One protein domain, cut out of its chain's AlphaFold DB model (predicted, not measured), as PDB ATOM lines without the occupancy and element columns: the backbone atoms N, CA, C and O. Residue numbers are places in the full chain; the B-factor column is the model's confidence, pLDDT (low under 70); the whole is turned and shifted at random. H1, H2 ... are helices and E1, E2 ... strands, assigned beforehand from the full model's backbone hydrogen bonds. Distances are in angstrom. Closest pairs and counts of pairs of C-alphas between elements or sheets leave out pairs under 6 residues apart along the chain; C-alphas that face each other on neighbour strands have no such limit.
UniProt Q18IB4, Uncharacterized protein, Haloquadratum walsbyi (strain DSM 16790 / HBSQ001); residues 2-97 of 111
ATOM      1  N   GLN A   2     198.470 174.349 221.822       42.28
ATOM      2  CA  GLN A   2     197.879 174.437 220.481       42.28
ATOM      3  C   GLN A   2     196.664 173.508 220.478       42.28
ATOM      4  O   GLN A   2     196.819 172.300 220.638       42.28
ATOM      5  N   GLN A   3     195.459 174.075 220.422       43.75
ATOM      6  CA  GLN A   3     194.247 173.288 220.224       43.75
ATOM      7  C   GLN A   3     194.202 172.885 218.755       43.75
ATOM      8  O   GLN A   3     193.843 173.684 217.895       43.75
ATOM      9  N   THR A   4     194.609 171.657 218.458       47.94
ATOM     10  CA  THR A   4     194.406 171.067 217.138       47.94
ATOM     11  C   THR A   4     192.914 170.776 217.014       47.94
ATOM     12  O   THR A   4     192.434 169.763 217.520       47.94
ATOM     13  N   LEU A   5     192.159 171.705 216.421       53.91
ATOM     14  CA  LEU A   5     190.786 171.447 215.992       53.91
ATOM     15  C   LEU A   5     190.832 170.224 215.072       53.91
ATOM     16  O   LEU A   5     191.409 170.257 213.988       53.91
ATOM     17  N   SER A   6     190.319 169.104 215.562       67.25
ATOM     18  CA  SER A   6     190.294 167.841 214.843       67.25
ATOM     19  C   SER A   6     189.138 167.890 213.840       67.25
ATOM     20  O   SER A   6     188.051 167.416 214.147       67.25
ATOM     21  N   GLY A   7     189.350 168.527 212.686       83.50
ATOM     22  CA  GLY A   7     188.344 168.713 211.634       83.50
ATOM     23  C   GLY A   7     188.634 169.936 210.762       83.50
ATOM     24  O   GLY A   7     189.573 170.681 211.037       83.50
ATOM     25  N   CYS A   8     187.844 170.140 209.707       90.69
ATOM     26  CA  CYS A   8     187.886 171.392 208.947       90.69
ATOM     27  C   CYS A   8     187.428 172.550 209.847       90.69
ATOM     28  O   CYS A   8     186.474 172.408 210.602       90.69
ATOM     29  N   ALA A   9     188.082 173.708 209.775       90.25
ATOM     30  CA  ALA A   9     187.654 174.881 210.535       90.25
ATOM     31  C   ALA A   9     186.427 175.579 209.920       90.25
ATOM     32  O   ALA A   9     185.770 176.360 210.597       90.25
ATOM     33  N   PHE A  10     186.130 175.310 208.647       88.06
ATOM     34  CA  PHE A  10     185.128 176.027 207.849       88.06
ATOM     35  C   PHE A  10     183.824 175.235 207.652       88.06
ATOM     36  O   PHE A  10     182.848 175.782 207.146       88.06
ATOM     37  N   CYS A  11     183.793 173.952 208.026       87.50
ATOM     38  CA  CYS A  11     182.619 173.082 207.933       87.50
ATOM     39  C   CYS A  11     182.731 171.902 208.913       87.50
ATOM     40  O   CYS A  11     183.791 171.664 209.487       87.50
ATOM     41  N   ASP A  12     181.677 171.094 209.033       86.81
ATOM     42  CA  ASP A  12     181.634 169.936 209.941       86.81
ATOM     43  C   ASP A  12     182.377 168.686 209.413       86.81
ATOM     44  O   ASP A  12     182.128 167.564 209.863       86.81
ATOM     45  N   SER A  13     183.285 168.833 208.438       84.56
ATOM     46  CA  SER A  13     184.059 167.694 207.929       84.56
ATOM     47  C   SER A  13     184.936 167.083 209.035       84.56
ATOM     48  O   SER A  13     185.770 167.789 209.618       84.56
ATOM     49  N   PRO A  14     184.814 165.764 209.294       77.94
ATOM     50  CA  PRO A  14     185.536 165.101 210.368       77.94
ATOM     51  C   PRO A  14     187.048 165.014 210.091       77.94
ATOM     52  O   PRO A  14     187.494 165.080 208.940       77.94
ATOM     53  N   PRO A  15     187.865 164.809 211.140       69.19
ATOM     54  CA  PRO A  15     189.293 164.560 210.993       69.19
ATOM     55  C   PRO A  15     189.500 163.213 210.283       69.19
ATOM     56  O   PRO A  15     189.071 162.174 210.778       69.19
ATOM     57  N   GLY A  16     190.136 163.223 209.111       67.62
ATOM     58  CA  GLY A  16     190.357 162.019 208.295       67.62
ATOM     59  C   GLY A  16     190.200 162.247 206.791       67.62
ATOM     60  O   GLY A  16     190.756 161.488 206.003       67.62
ATOM     61  N   SER A  17     189.505 163.316 206.394       71.00
ATOM     62  CA  SER A  17     189.515 163.819 205.015       71.00
ATOM     63  C   SER A  17     190.874 164.435 204.662       71.00
ATOM     64  O   SER A  17     191.645 164.797 205.551       71.00
ATOM     65  N   GLN A  18     191.181 164.577 203.369       83.88
ATOM     66  CA  GLN A  18     192.372 165.311 202.933       83.88
ATOM     67  C   GLN A  18     192.277 166.770 203.409       83.88
ATOM     68  O   GLN A  18     191.374 167.500 202.993       83.88
ATOM     69  N   MET A  19     193.197 167.164 204.294       89.00
ATOM     70  CA  MET A  19     193.258 168.502 204.882       89.00
ATOM     71  C   MET A  19     194.458 169.281 204.342       89.00
ATOM     72  O   MET A  19     195.526 168.710 204.117       89.00
ATOM     73  N   GLY A  20     194.274 170.584 204.170       91.44
ATOM     74  CA  GLY A  20     195.323 171.567 203.933       91.44
ATOM     75  C   GLY A  20     195.317 172.650 204.997       91.44
ATOM     76  O   GLY A  20     194.677 172.517 206.046       91.44
ATOM     77  N   GLU A  21     196.012 173.740 204.701       93.06
ATOM     78  CA  GLU A  21     196.143 174.886 205.590       93.06
ATOM     79  C   GLU A  21     195.517 176.128 204.953       93.06
ATOM     80  O   GLU A  21     195.735 176.436 203.784       93.06
ATOM     81  N   ALA A  22     194.715 176.851 205.730       92.44
ATOM     82  CA  ALA A  22     194.212 178.171 205.387       92.44
ATOM     83  C   ALA A  22     194.878 179.202 206.303       92.44
ATOM     84  O   ALA A  22     194.716 179.172 207.525       92.44
ATOM     85  N   HIS A  23     195.631 180.120 205.708       92.25
ATOM     86  CA  HIS A  23     196.402 181.132 206.418       92.25
ATOM     87  C   HIS A  23     195.747 182.499 206.340       92.25
ATOM     88  O   HIS A  23     195.367 182.951 205.263       92.25
ATOM     89  N   THR A  24     195.723 183.210 207.454       91.44
ATOM     90  CA  THR A  24     195.360 184.625 207.506       91.44
ATOM     91  C   THR A  24     196.294 185.377 208.452       91.44
ATOM     92  O   THR A  24     197.180 184.783 209.074       91.44
ATOM     93  N   TRP A  25     196.132 186.691 208.543       87.44
ATOM     94  CA  TRP A  25     196.923 187.543 209.424       87.44
ATOM     95  C   TRP A  25     196.049 188.084 210.547       87.44
ATOM     96  O   TRP A  25     195.099 188.826 210.304       87.44
ATOM     97  N   GLY A  26     196.398 187.722 211.780       82.81
ATOM     98  CA  GLY A  26     195.898 188.399 212.966       82.81
ATOM     99  C   GLY A  26     196.618 189.734 213.177       82.81
ATOM    100  O   GLY A  26     197.285 190.267 212.287       82.81
ATOM    101  N   LYS A  27     196.500 190.281 214.388       83.31
ATOM    102  CA  LYS A  27     197.156 191.543 214.755       83.31
ATOM    103  C   LYS A  27     198.685 191.468 214.672       83.31
ATOM    104  O   LYS A  27     199.300 192.330 214.056       83.31
ATOM    105  N   ASP A  28     199.265 190.443 215.294       85.62
ATOM    106  CA  ASP A  28     200.714 190.329 215.502       85.62
ATOM    107  C   ASP A  28     201.318 189.066 214.855       85.62
ATOM    108  O   ASP A  28     202.537 188.950 214.737       85.62
ATOM    109  N   GLU A  29     200.485 188.113 214.422       86.56
ATOM    110  CA  GLU A  29     200.943 186.811 213.928       86.56
ATOM    111  C   GLU A  29     200.077 186.236 212.801       86.56
ATOM    112  O   GLU A  29     198.919 186.617 212.604       86.56
ATOM    113  N   ARG A  30     200.661 185.285 212.060       88.38
ATOM    114  CA  ARG A  30     199.937 184.466 211.084       88.38
ATOM    115  C   ARG A  30     199.079 183.453 211.834       88.38
ATOM    116  O   ARG A  30     199.607 182.670 212.620       88.38
ATOM    117  N   VAL A  31     197.787 183.425 211.534       89.62
ATOM    118  CA  VAL A  31     196.850 182.430 212.062       89.62
ATOM    119  C   VAL A  31     196.630 181.360 210.993       89.62
ATOM    120  O   VAL A  31     196.448 181.682 209.818       89.62
ATOM    121  N   THR A  32     196.676 180.090 211.390       91.12
ATOM    122  CA  THR A  32     196.511 178.940 210.491       91.12
ATOM    123  C   THR A  32     195.331 178.089 210.940       91.12
ATOM    124  O   THR A  32     195.227 177.749 212.119       91.12
ATOM    125  N   HIS A  33     194.483 177.706 209.987       90.44
ATOM    126  CA  HIS A  33     193.324 176.847 210.203       90.44
ATOM    127  C   HIS A  33     193.384 175.606 209.305       90.44
ATOM    128  O   HIS A  33     193.755 175.732 208.137       90.44
ATOM    129  N   PRO A  34     192.995 174.418 209.800       91.69
ATOM    130  CA  PRO A  34     192.796 173.255 208.940       91.69
ATOM    131  C   PRO A  34     191.613 173.482 207.987       91.69
ATOM    132  O   PRO A  34     190.564 173.981 208.400       91.69
ATOM    133  N   ILE A  35     191.757 173.091 206.722       91.12
ATOM    134  CA  ILE A  35     190.702 173.196 205.701       91.12
ATOM    135  C   ILE A  35     190.588 171.897 204.896       91.12
ATOM    136  O   ILE A  35     191.603 171.313 204.530       91.12
ATOM    137  N   CYS A  36     189.369 171.428 204.615       91.62
ATOM    138  CA  CYS A  36     189.148 170.259 203.758       91.62
ATOM    139  C   CYS A  36     189.164 170.626 202.265       91.62
ATOM    140  O   CYS A  36     188.979 171.786 201.894       91.62
ATOM    141  N   VAL A  37     189.342 169.620 201.402       89.81
ATOM    142  CA  VAL A  37     189.309 169.804 199.940       89.81
ATOM    143  C   VAL A  37     188.015 170.454 199.453       89.81
ATOM    144  O   VAL A  37     188.091 171.356 198.628       89.81
ATOM    145  N   ASP A  38     186.861 170.077 200.009       89.44
ATOM    146  CA  ASP A  38     185.565 170.596 199.566       89.44
ATOM    147  C   ASP A  38     185.461 172.108 199.793       89.44
ATOM    148  O   ASP A  38     185.070 172.832 198.888       89.44
ATOM    149  N   CYS A  39     185.891 172.605 200.960       89.75
ATOM    150  CA  CYS A  39     185.957 174.042 201.241       89.75
ATOM    151  C   CYS A  39     187.020 174.765 200.401       89.75
ATOM    152  O   CYS A  39     186.846 175.934 200.073       89.75
ATOM    153  N   ALA A  40     188.122 174.096 200.054       89.31
ATOM    154  CA  ALA A  40     189.201 174.690 199.264       89.31
ATOM    155  C   ALA A  40     188.832 174.902 197.784       89.31
ATOM    156  O   ALA A  40     189.429 175.761 197.133       89.31
ATOM    157  N   VAL A  41     187.885 174.123 197.251       86.62
ATOM    158  CA  VAL A  41     187.493 174.140 195.827       86.62
ATOM    159  C   VAL A  41     186.117 174.751 195.569       86.62
ATOM    160  O   VAL A  41     185.648 174.675 194.435       86.62
ATOM    161  N   GLN A  42     185.458 175.328 196.583       78.06
ATOM    162  CA  GLN A  42     184.142 175.942 196.391       78.06
ATOM    163  C   GLN A  42     184.180 176.980 195.266       78.06
ATOM    164  O   GLN A  42     185.093 177.808 195.183       78.06
ATOM    165  N   GLU A  43     183.182 176.900 194.384       71.69
ATOM    166  CA  GLU A  43     182.994 177.890 193.333       71.69
ATOM    167  C   GLU A  43     182.676 179.235 193.975       71.69
ATOM    168  O   GLU A  43     181.768 179.358 194.798       71.69
ATOM    169  N   ARG A  44     183.459 180.244 193.600       71.50
ATOM    170  CA  ARG A  44     183.307 181.599 194.118       71.50
ATOM    171  C   ARG A  44     182.193 182.283 193.338       71.50
ATOM    172  O   ARG A  44     182.313 182.361 192.112       71.50
ATOM    173  N   PRO A  45     181.141 182.796 193.993       64.38
ATOM    174  CA  PRO A  45     180.178 183.641 193.310       64.38
ATOM    175  C   PRO A  45     180.891 184.944 192.950       64.38
ATOM    176  O   PRO A  45     181.211 185.738 193.837       64.38
ATOM    177  N   ASP A  46     181.197 185.135 191.668       66.19
ATOM    178  CA  ASP A  46     181.742 186.397 191.170       66.19
ATOM    179  C   ASP A  46     180.576 187.381 191.033       66.19
ATOM    180  O   ASP A  46     179.658 187.118 190.248       66.19
ATOM    181  N   PRO A  47     180.524 188.456 191.832       70.62
ATOM    182  CA  PRO A  47     179.454 189.424 191.694       70.62
ATOM    183  C   PRO A  47     179.616 190.181 190.369       70.62
ATOM    184  O   PRO A  47     180.721 190.523 189.954       70.62
ATOM    185  N   GLU A  48     178.499 190.467 189.698       71.00
ATOM    186  CA  GLU A  48     178.511 191.160 188.400       71.00
ATOM    187  C   GLU A  48     179.082 192.587 188.495       71.00
ATOM    188  O   GLU A  48     179.593 193.136 187.515       71.00
ATOM    189  N   GLU A  49     179.023 193.192 189.685       80.12
ATOM    190  CA  GLU A  49     179.547 194.524 189.958       80.12
ATOM    191  C   GLU A  49     181.004 194.495 190.431       80.12
ATOM    192  O   GLU A  49     181.386 193.773 191.348       80.12
ATOM    193  N   ARG A  50     181.821 195.365 189.829       75.69
ATOM    194  CA  ARG A  50     183.288 195.362 189.945       75.69
ATOM    195  C   ARG A  50     183.831 195.565 191.367       75.69
ATOM    196  O   ARG A  50     184.964 195.169 191.631       75.69
ATOM    197  N   ASP A  51     183.059 196.203 192.239       83.00
ATOM    198  CA  ASP A  51     183.467 196.544 193.607       83.00
ATOM    199  C   ASP A  51     182.667 195.750 194.662       83.00
ATOM    200  O   ASP A  51     182.783 195.992 195.861       83.00
ATOM    201  N   HIS A  52     181.872 194.771 194.220       91.00
ATOM    202  CA  HIS A  52     181.199 193.832 195.102       91.00
ATOM    203  C   HIS A  52     182.093 192.621 195.373       91.00
ATOM    204  O   HIS A  52     182.913 192.205 194.552       91.00
ATOM    205  N   HIS A  53     181.937 192.036 196.555       90.19
ATOM    206  CA  HIS A  53     182.684 190.861 196.978       90.19
ATOM    207  C   HIS A  53     181.773 189.903 197.727       90.19
ATOM    208  O   HIS A  53     181.032 190.315 198.617       90.19
ATOM    209  N   THR A  54     181.863 188.620 197.396       91.75
ATOM    210  CA  THR A  54     181.002 187.599 197.987       91.75
ATOM    211  C   THR A  54     181.734 186.830 199.077       91.75
ATOM    212  O   THR A  54     182.880 186.418 198.912       91.75
ATOM    213  N   CYS A  55     181.063 186.597 200.203       91.06
ATOM    214  CA  CYS A  55     181.542 185.669 201.212       91.06
ATOM    215  C   CYS A  55     181.438 184.226 200.701       91.06
ATOM    216  O   CYS A  55     180.332 183.737 200.473       91.06
ATOM    217  N   ASP A  56     182.561 183.510 200.657       89.88
ATOM    218  CA  ASP A  56     182.620 182.115 200.194       89.88
ATOM    219  C   ASP A  56     181.810 181.147 201.081       89.88
ATOM    220  O   ASP A  56     181.425 180.076 200.640       89.88
ATOM    221  N   GLY A  57     181.515 181.514 202.334       88.88
ATOM    222  CA  GLY A  57     180.782 180.648 203.266       88.88
ATOM    223  C   GLY A  57     179.257 180.773 203.215       88.88
ATOM    224  O   GLY A  57     178.557 179.781 203.394       88.88
ATOM    225  N   CYS A  58     178.724 181.983 203.017       90.31
ATOM    226  CA  CYS A  58     177.276 182.240 203.092       90.31
ATOM    227  C   CYS A  58     176.691 182.952 201.871       90.31
ATOM    228  O   CYS A  58     175.483 183.161 201.833       90.31
ATOM    229  N   GLY A  59     177.516 183.355 200.903       89.88
ATOM    230  CA  GLY A  59     177.056 184.060 199.708       89.88
ATOM    231  C   GLY A  59     176.683 185.530 199.925       89.88
ATOM    232  O   GLY A  59     176.248 186.172 198.978       89.88
ATOM    233  N   LEU A  60     176.845 186.088 201.132       90.88
ATOM    234  CA  LEU A  60     176.588 187.515 201.368       90.88
ATOM    235  C   LEU A  60     177.513 188.387 200.516       90.88
ATOM    236  O   LEU A  60     178.716 188.123 200.457       90.88
ATOM    237  N   VAL A  61     176.958 189.451 199.940       92.25
ATOM    238  CA  VAL A  61     177.687 190.419 199.115       92.25
ATOM    239  C   VAL A  61     177.995 191.679 199.924       92.25
ATOM    240  O   VAL A  61     177.129 192.209 200.624       92.25
ATOM    241  N   VAL A  62     179.236 192.156 199.830       92.00
ATOM    242  CA  VAL A  62     179.695 193.411 200.435       92.00
ATOM    243  C   VAL A  62     180.313 194.344 199.400       92.00
ATOM    244  O   VAL A  62     180.901 193.876 198.428       92.00
ATOM    245  N   ASP A  63     180.241 195.651 199.639       93.19
ATOM    246  CA  ASP A  63     180.823 196.692 198.769       93.19
ATOM    247  C   ASP A  63     182.297 197.014 199.085       93.19
ATOM    248  O   ASP A  63     182.934 197.855 198.448       93.19
ATOM    249  N   ALA A  64     182.858 196.354 200.101       92.25
ATOM    250  CA  ALA A  64     184.232 196.549 200.522       92.25
ATOM    251  C   ALA A  64     184.897 195.218 200.853       92.25
ATOM    252  O   ALA A  64     184.573 194.570 201.846       92.25
ATOM    253  N   LEU A  65     185.940 194.866 200.095       90.62
ATOM    254  CA  LEU A  65     186.737 193.661 200.342       90.62
ATOM    255  C   LEU A  65     187.267 193.585 201.783       90.62
ATOM    256  O   LEU A  65     187.395 192.505 202.350       90.62
ATOM    257  N   ALA A  66     187.568 194.736 202.388       91.75
ATOM    258  CA  ALA A  66     188.058 194.815 203.761       91.75
ATOM    259  C   ALA A  66     187.026 194.368 204.816       91.75
ATOM    260  O   ALA A  66     187.422 194.121 205.951       91.75
ATOM    261  N   ALA A  67     185.739 194.249 204.471       92.81
ATOM    262  CA  ALA A  67     184.702 193.668 205.329       92.81
ATOM    263  C   ALA A  67     184.721 192.127 205.339       92.81
ATOM    264  O   ALA A  67     184.031 191.492 206.139       92.81
ATOM    265  N   LEU A  68     185.543 191.507 204.484       92.31
ATOM    266  CA  LEU A  68     185.793 190.070 204.478       92.31
ATOM    267  C   LEU A  68     187.217 189.779 204.955       92.31
ATOM    268  O   LEU A  68     188.193 190.436 204.584       92.31
ATOM    269  N   THR A  69     187.361 188.739 205.764       93.00
ATOM    270  CA  THR A  69     188.668 188.203 206.115       93.00
ATOM    271  C   THR A  69     189.174 187.318 204.990       93.00
ATOM    272  O   THR A  69     188.534 186.331 204.623       93.00
ATOM    273  N   ARG A  70     190.360 187.642 204.475       91.75
ATOM    274  CA  ARG A  70     191.009 186.864 203.423       91.75
ATOM    275  C   ARG A  70     191.904 185.777 204.011       91.75
ATOM    276  O   ARG A  70     192.767 186.049 204.848       91.75
ATOM    277  N   PHE A  71     191.737 184.567 203.504       92.50
ATOM    278  CA  PHE A  71     192.575 183.410 203.765       92.50
ATOM    279  C   PHE A  71     193.329 183.031 202.495       92.50
ATOM    280  O   PHE A  71     192.787 183.132 201.397       92.50
ATOM    281  N   ARG A  72     194.574 182.586 202.627       92.56
ATOM    282  CA  ARG A  72     195.325 181.913 201.567       92.56
ATOM    283  C   ARG A  72     195.308 180.421 201.852       92.56
ATOM    284  O   ARG A  72     195.777 180.010 202.909       92.56
ATOM    285  N   VAL A  73     194.775 179.643 200.920       92.00
ATOM    286  CA  VAL A  73     194.721 178.185 201.023       92.00
ATOM    287  C   VAL A  73     195.955 177.567 200.386       92.00
ATOM    288  O   VAL A  73     196.353 177.969 199.292       92.00
ATOM    289  N   GLU A  74     196.514 176.578 201.074       91.75
ATOM    290  CA  GLU A  74     197.590 175.706 200.619       91.75
ATOM    291  C   GLU A  74     197.156 174.246 200.854       91.75
ATOM    292  O   GLU A  74     197.149 173.743 201.981       91.75
ATOM    293  N   LEU A  75     196.739 173.556 199.784       89.31
ATOM    294  CA  LEU A  75     196.319 172.151 199.830       89.31
ATOM    295  C   LEU A  75     196.795 171.390 198.587       89.31
ATOM    296  O   LEU A  75     196.147 171.388 197.541       89.31
ATOM    297  N   GLY A  76     197.929 170.698 198.701       86.81
ATOM    298  CA  GLY A  76     198.523 169.979 197.571       86.81
ATOM    299  C   GLY A  76     198.887 170.938 196.435       86.81
ATOM    300  O   GLY A  76     199.818 171.721 196.570       86.81
ATOM    301  N   HIS A  77     198.154 170.869 195.322       83.56
ATOM    302  CA  HIS A  77     198.308 171.782 194.178       83.56
ATOM    303  C   HIS A  77     197.245 172.891 194.134       83.56
ATOM    304  O   HIS A  77     197.237 173.692 193.203       83.56
ATOM    305  N   LEU A  78     196.330 172.918 195.105       82.56
ATOM    306  CA  LEU A  78     195.317 173.955 195.229       82.56
ATOM    307  C   LEU A  78     195.921 175.138 195.986       82.56
ATOM    308  O   LEU A  78     196.253 175.028 197.169       82.56
ATOM    309  N   GLU A  79     196.034 176.265 195.290       80.00
ATOM    310  CA  GLU A  79     196.375 177.560 195.868       80.00
ATOM    311  C   GLU A  79     195.312 178.588 195.477       80.00
ATOM    312  O   GLU A  79     194.887 178.666 194.322       80.00
ATOM    313  N   GLY A  80     194.888 179.415 196.430       84.62
ATOM    314  CA  GLY A  80     193.940 180.482 196.132       84.62
ATOM    315  C   GLY A  80     193.440 181.234 197.359       84.62
ATOM    316  O   GLY A  80     193.640 180.785 198.491       84.62
ATOM    317  N   PRO A  81     192.819 182.408 197.154       88.75
ATOM    318  CA  PRO A  81     192.186 183.136 198.236       88.75
ATOM    319  C   PRO A  81     190.806 182.564 198.576       88.75
ATOM    320  O   PRO A  81     190.052 182.210 197.678       88.75
ATOM    321  N   LEU A  82     190.456 182.567 199.856       90.31
ATOM    322  CA  LEU A  82     189.070 182.520 200.319       90.31
ATOM    323  C   LEU A  82     188.769 183.798 201.104       90.31
ATOM    324  O   LEU A  82     189.681 184.409 201.666       90.31
ATOM    325  N   GLN A  83     187.519 184.227 201.125       91.12
ATOM    326  CA  GLN A  83     187.037 185.452 201.739       91.12
ATOM    327  C   GLN A  83     185.794 185.134 202.566       91.12
ATOM    328  O   GLN A  83     184.751 184.739 202.048       91.12
ATOM    329  N   PHE A  84     185.894 185.321 203.878       91.38
ATOM    330  CA  PHE A  84     184.805 185.018 204.800       91.38
ATOM    331  C   PHE A  84     184.366 186.264 205.554       91.38
ATOM    332  O   PHE A  84     185.193 187.021 206.060       91.38
ATOM    333  N   CYS A  85     183.055 186.465 205.665       91.75
ATOM    334  CA  CYS A  85     182.496 187.485 206.539       91.75
ATOM    335  C   CYS A  85     182.728 187.100 208.009       91.75
ATOM    336  O   CYS A  85     182.980 185.933 208.327       91.75
ATOM    337  N   ALA A  86     182.577 188.055 208.926       90.12
ATOM    338  CA  ALA A  86     182.788 187.824 210.358       90.12
ATOM    339  C   ALA A  86     181.924 186.688 210.952       90.12
ATOM    340  O   ALA A  86     182.290 186.117 211.975       90.12
ATOM    341  N   ARG A  87     180.802 186.332 210.306       89.50
ATOM    342  CA  ARG A  87     179.892 185.252 210.732       89.50
ATOM    343  C   ARG A  87     180.353 183.861 210.283       89.50
ATOM    344  O   ARG A  87     180.071 182.886 210.969       89.50
ATOM    345  N   CYS A  88     181.045 183.774 209.147       89.25
ATOM    346  CA  CYS A  88     181.573 182.520 208.595       89.25
ATOM    347  C   CYS A  88     183.049 182.291 208.939       89.25
ATOM    348  O   CYS A  88     183.559 181.192 208.737       89.25
ATOM    349  N   ASN A  89     183.751 183.324 209.402       87.50
ATOM    350  CA  ASN A  89     185.171 183.245 209.699       87.50
ATOM    351  C   ASN A  89     185.440 182.308 210.903       87.50
ATOM    352  O   ASN A  89     184.889 182.532 211.988       87.50
ATOM    353  N   PRO A  90     186.314 181.294 210.758       77.38
ATOM    354  CA  PRO A  90     186.743 180.484 211.886       77.38
ATOM    355  C   PRO A  90     187.670 181.266 212.827       77.38
ATOM    356  O   PRO A  90     188.858 181.420 212.584       77.38
ATOM    357  N   GLY A  91     187.147 181.672 213.983       68.56
ATOM    358  CA  GLY A  91     187.943 182.204 215.093       68.56
ATOM    359  C   GLY A  91     188.202 183.715 215.026       68.56
ATOM    360  O   GLY A  91     188.811 184.243 214.104       68.56
ATOM    361  N   GLY A  92     187.804 184.426 216.084       66.50
ATOM    362  CA  GLY A  92     187.817 185.896 216.132       66.50
ATOM    363  C   GLY A  92     189.191 186.585 216.094       66.50
ATOM    364  O   GLY A  92     189.241 187.801 215.976       66.50
ATOM    365  N   LEU A  93     190.317 185.862 216.173       63.31
ATOM    366  CA  LEU A  93     191.648 186.474 215.986       63.31
ATOM    367  C   LEU A  93     191.897 186.885 214.528       63.31
ATOM    368  O   LEU A  93     192.670 187.807 214.267       63.31
ATOM    369  N   ALA A  94     191.226 186.219 213.589       71.12
ATOM    370  CA  ALA A  94     191.356 186.460 212.162       71.12
ATOM    371  C   ALA A  94     190.634 187.738 211.693       71.12
ATOM    372  O   ALA A  94     190.894 188.217 210.594       71.12
ATOM    373  N   THR A  95     189.751 188.323 212.511       78.81
ATOM    374  CA  THR A  95     188.924 189.479 212.122       78.81
ATOM    375  C   THR A  95     189.511 190.831 212.529       78.81
ATOM    376  O   THR A  95     188.884 191.855 212.283       78.81
ATOM    377  N   TYR A  96     190.709 190.884 213.127       81.12
ATOM    378  CA  TYR A  96     191.276 192.131 213.669       81.12
ATOM    379  C   TYR A  96     191.364 193.278 212.643       81.12
ATOM    380  O   TYR A  96     191.141 194.435 212.985       81.12
ATOM    381  N   TRP A  97     191.691 192.957 211.389       82.94
ATOM    382  CA  TRP A  97     191.796 193.932 210.293       82.94
ATOM    383  C   TRP A  97     190.504 194.069 209.477       82.94
ATOM    384  O   TRP A  97     190.465 194.843 208.520       82.94
TER     385      TRP A  97
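This is residues 2 to 97 of the 111 residues of an uncharacterized protein of Haloquadratum walsbyi (strain DSM 16790 / HBSQ001) (UniProt Q18IB4). Little here is regular structure: one strongly twisted sheet of two hairpins, E1-E2 and E3-E4, has H1 over one face and long loops besides. The printed part has 96 residues, 36 in named elements, in the order E1 E2 H1 E3 E4 H2; the class is mixed. The antiparallel sheet runs E2 E1 E3 E4. It is compact, radius of gyration of the C-alphas 13.1 A, spanning 39 by 30 by 22 A.

E1, residues 19 to 25, 19.9 A, begins at C-alpha 19 (193.258, 168.502, 204.882). E2 is 30 to 36, 19.3 A; E3 69 to 75, 18.9 A; E4 78 to 84, 18.0 A. H1 is 37 to 40; H2, 92 to 95, ends at C-alpha 95 (188.924, 189.479, 212.122).

N 23 and O 72 of E1 and E3 are 2.8 A apart, within hydrogen-bond range, as are N 22 and O 33 of E1 and E2, 2.8 A, and N 71 and O 82 of E3 and E4, 2.8 A. H1 is on the sheet over E3, height 8.1 A, closest C-alphas Ala 40 and Val 73, 6.8 A. E2, H1 and E3 form a split strand-helix-strand unit, two strands running the same way with E1 between them, its crossover right-handed. H2 only grazes the sheet with residues 93 to 95. Both helices are too short for O i to N i+4 pairs; of O i to N i+3 pairs, 1 of 1 is within range in H1, 0 of 1 in H2.

The farthest C-alphas, Gln 2 and Glu 48, are 41.0 A apart. The printed part has no cut. The link from H1 to E3 is long, 28 residues. Residues 2 to 6, 15 to 16, 45 to 46 and 91 to 93 have pLDDT under 70.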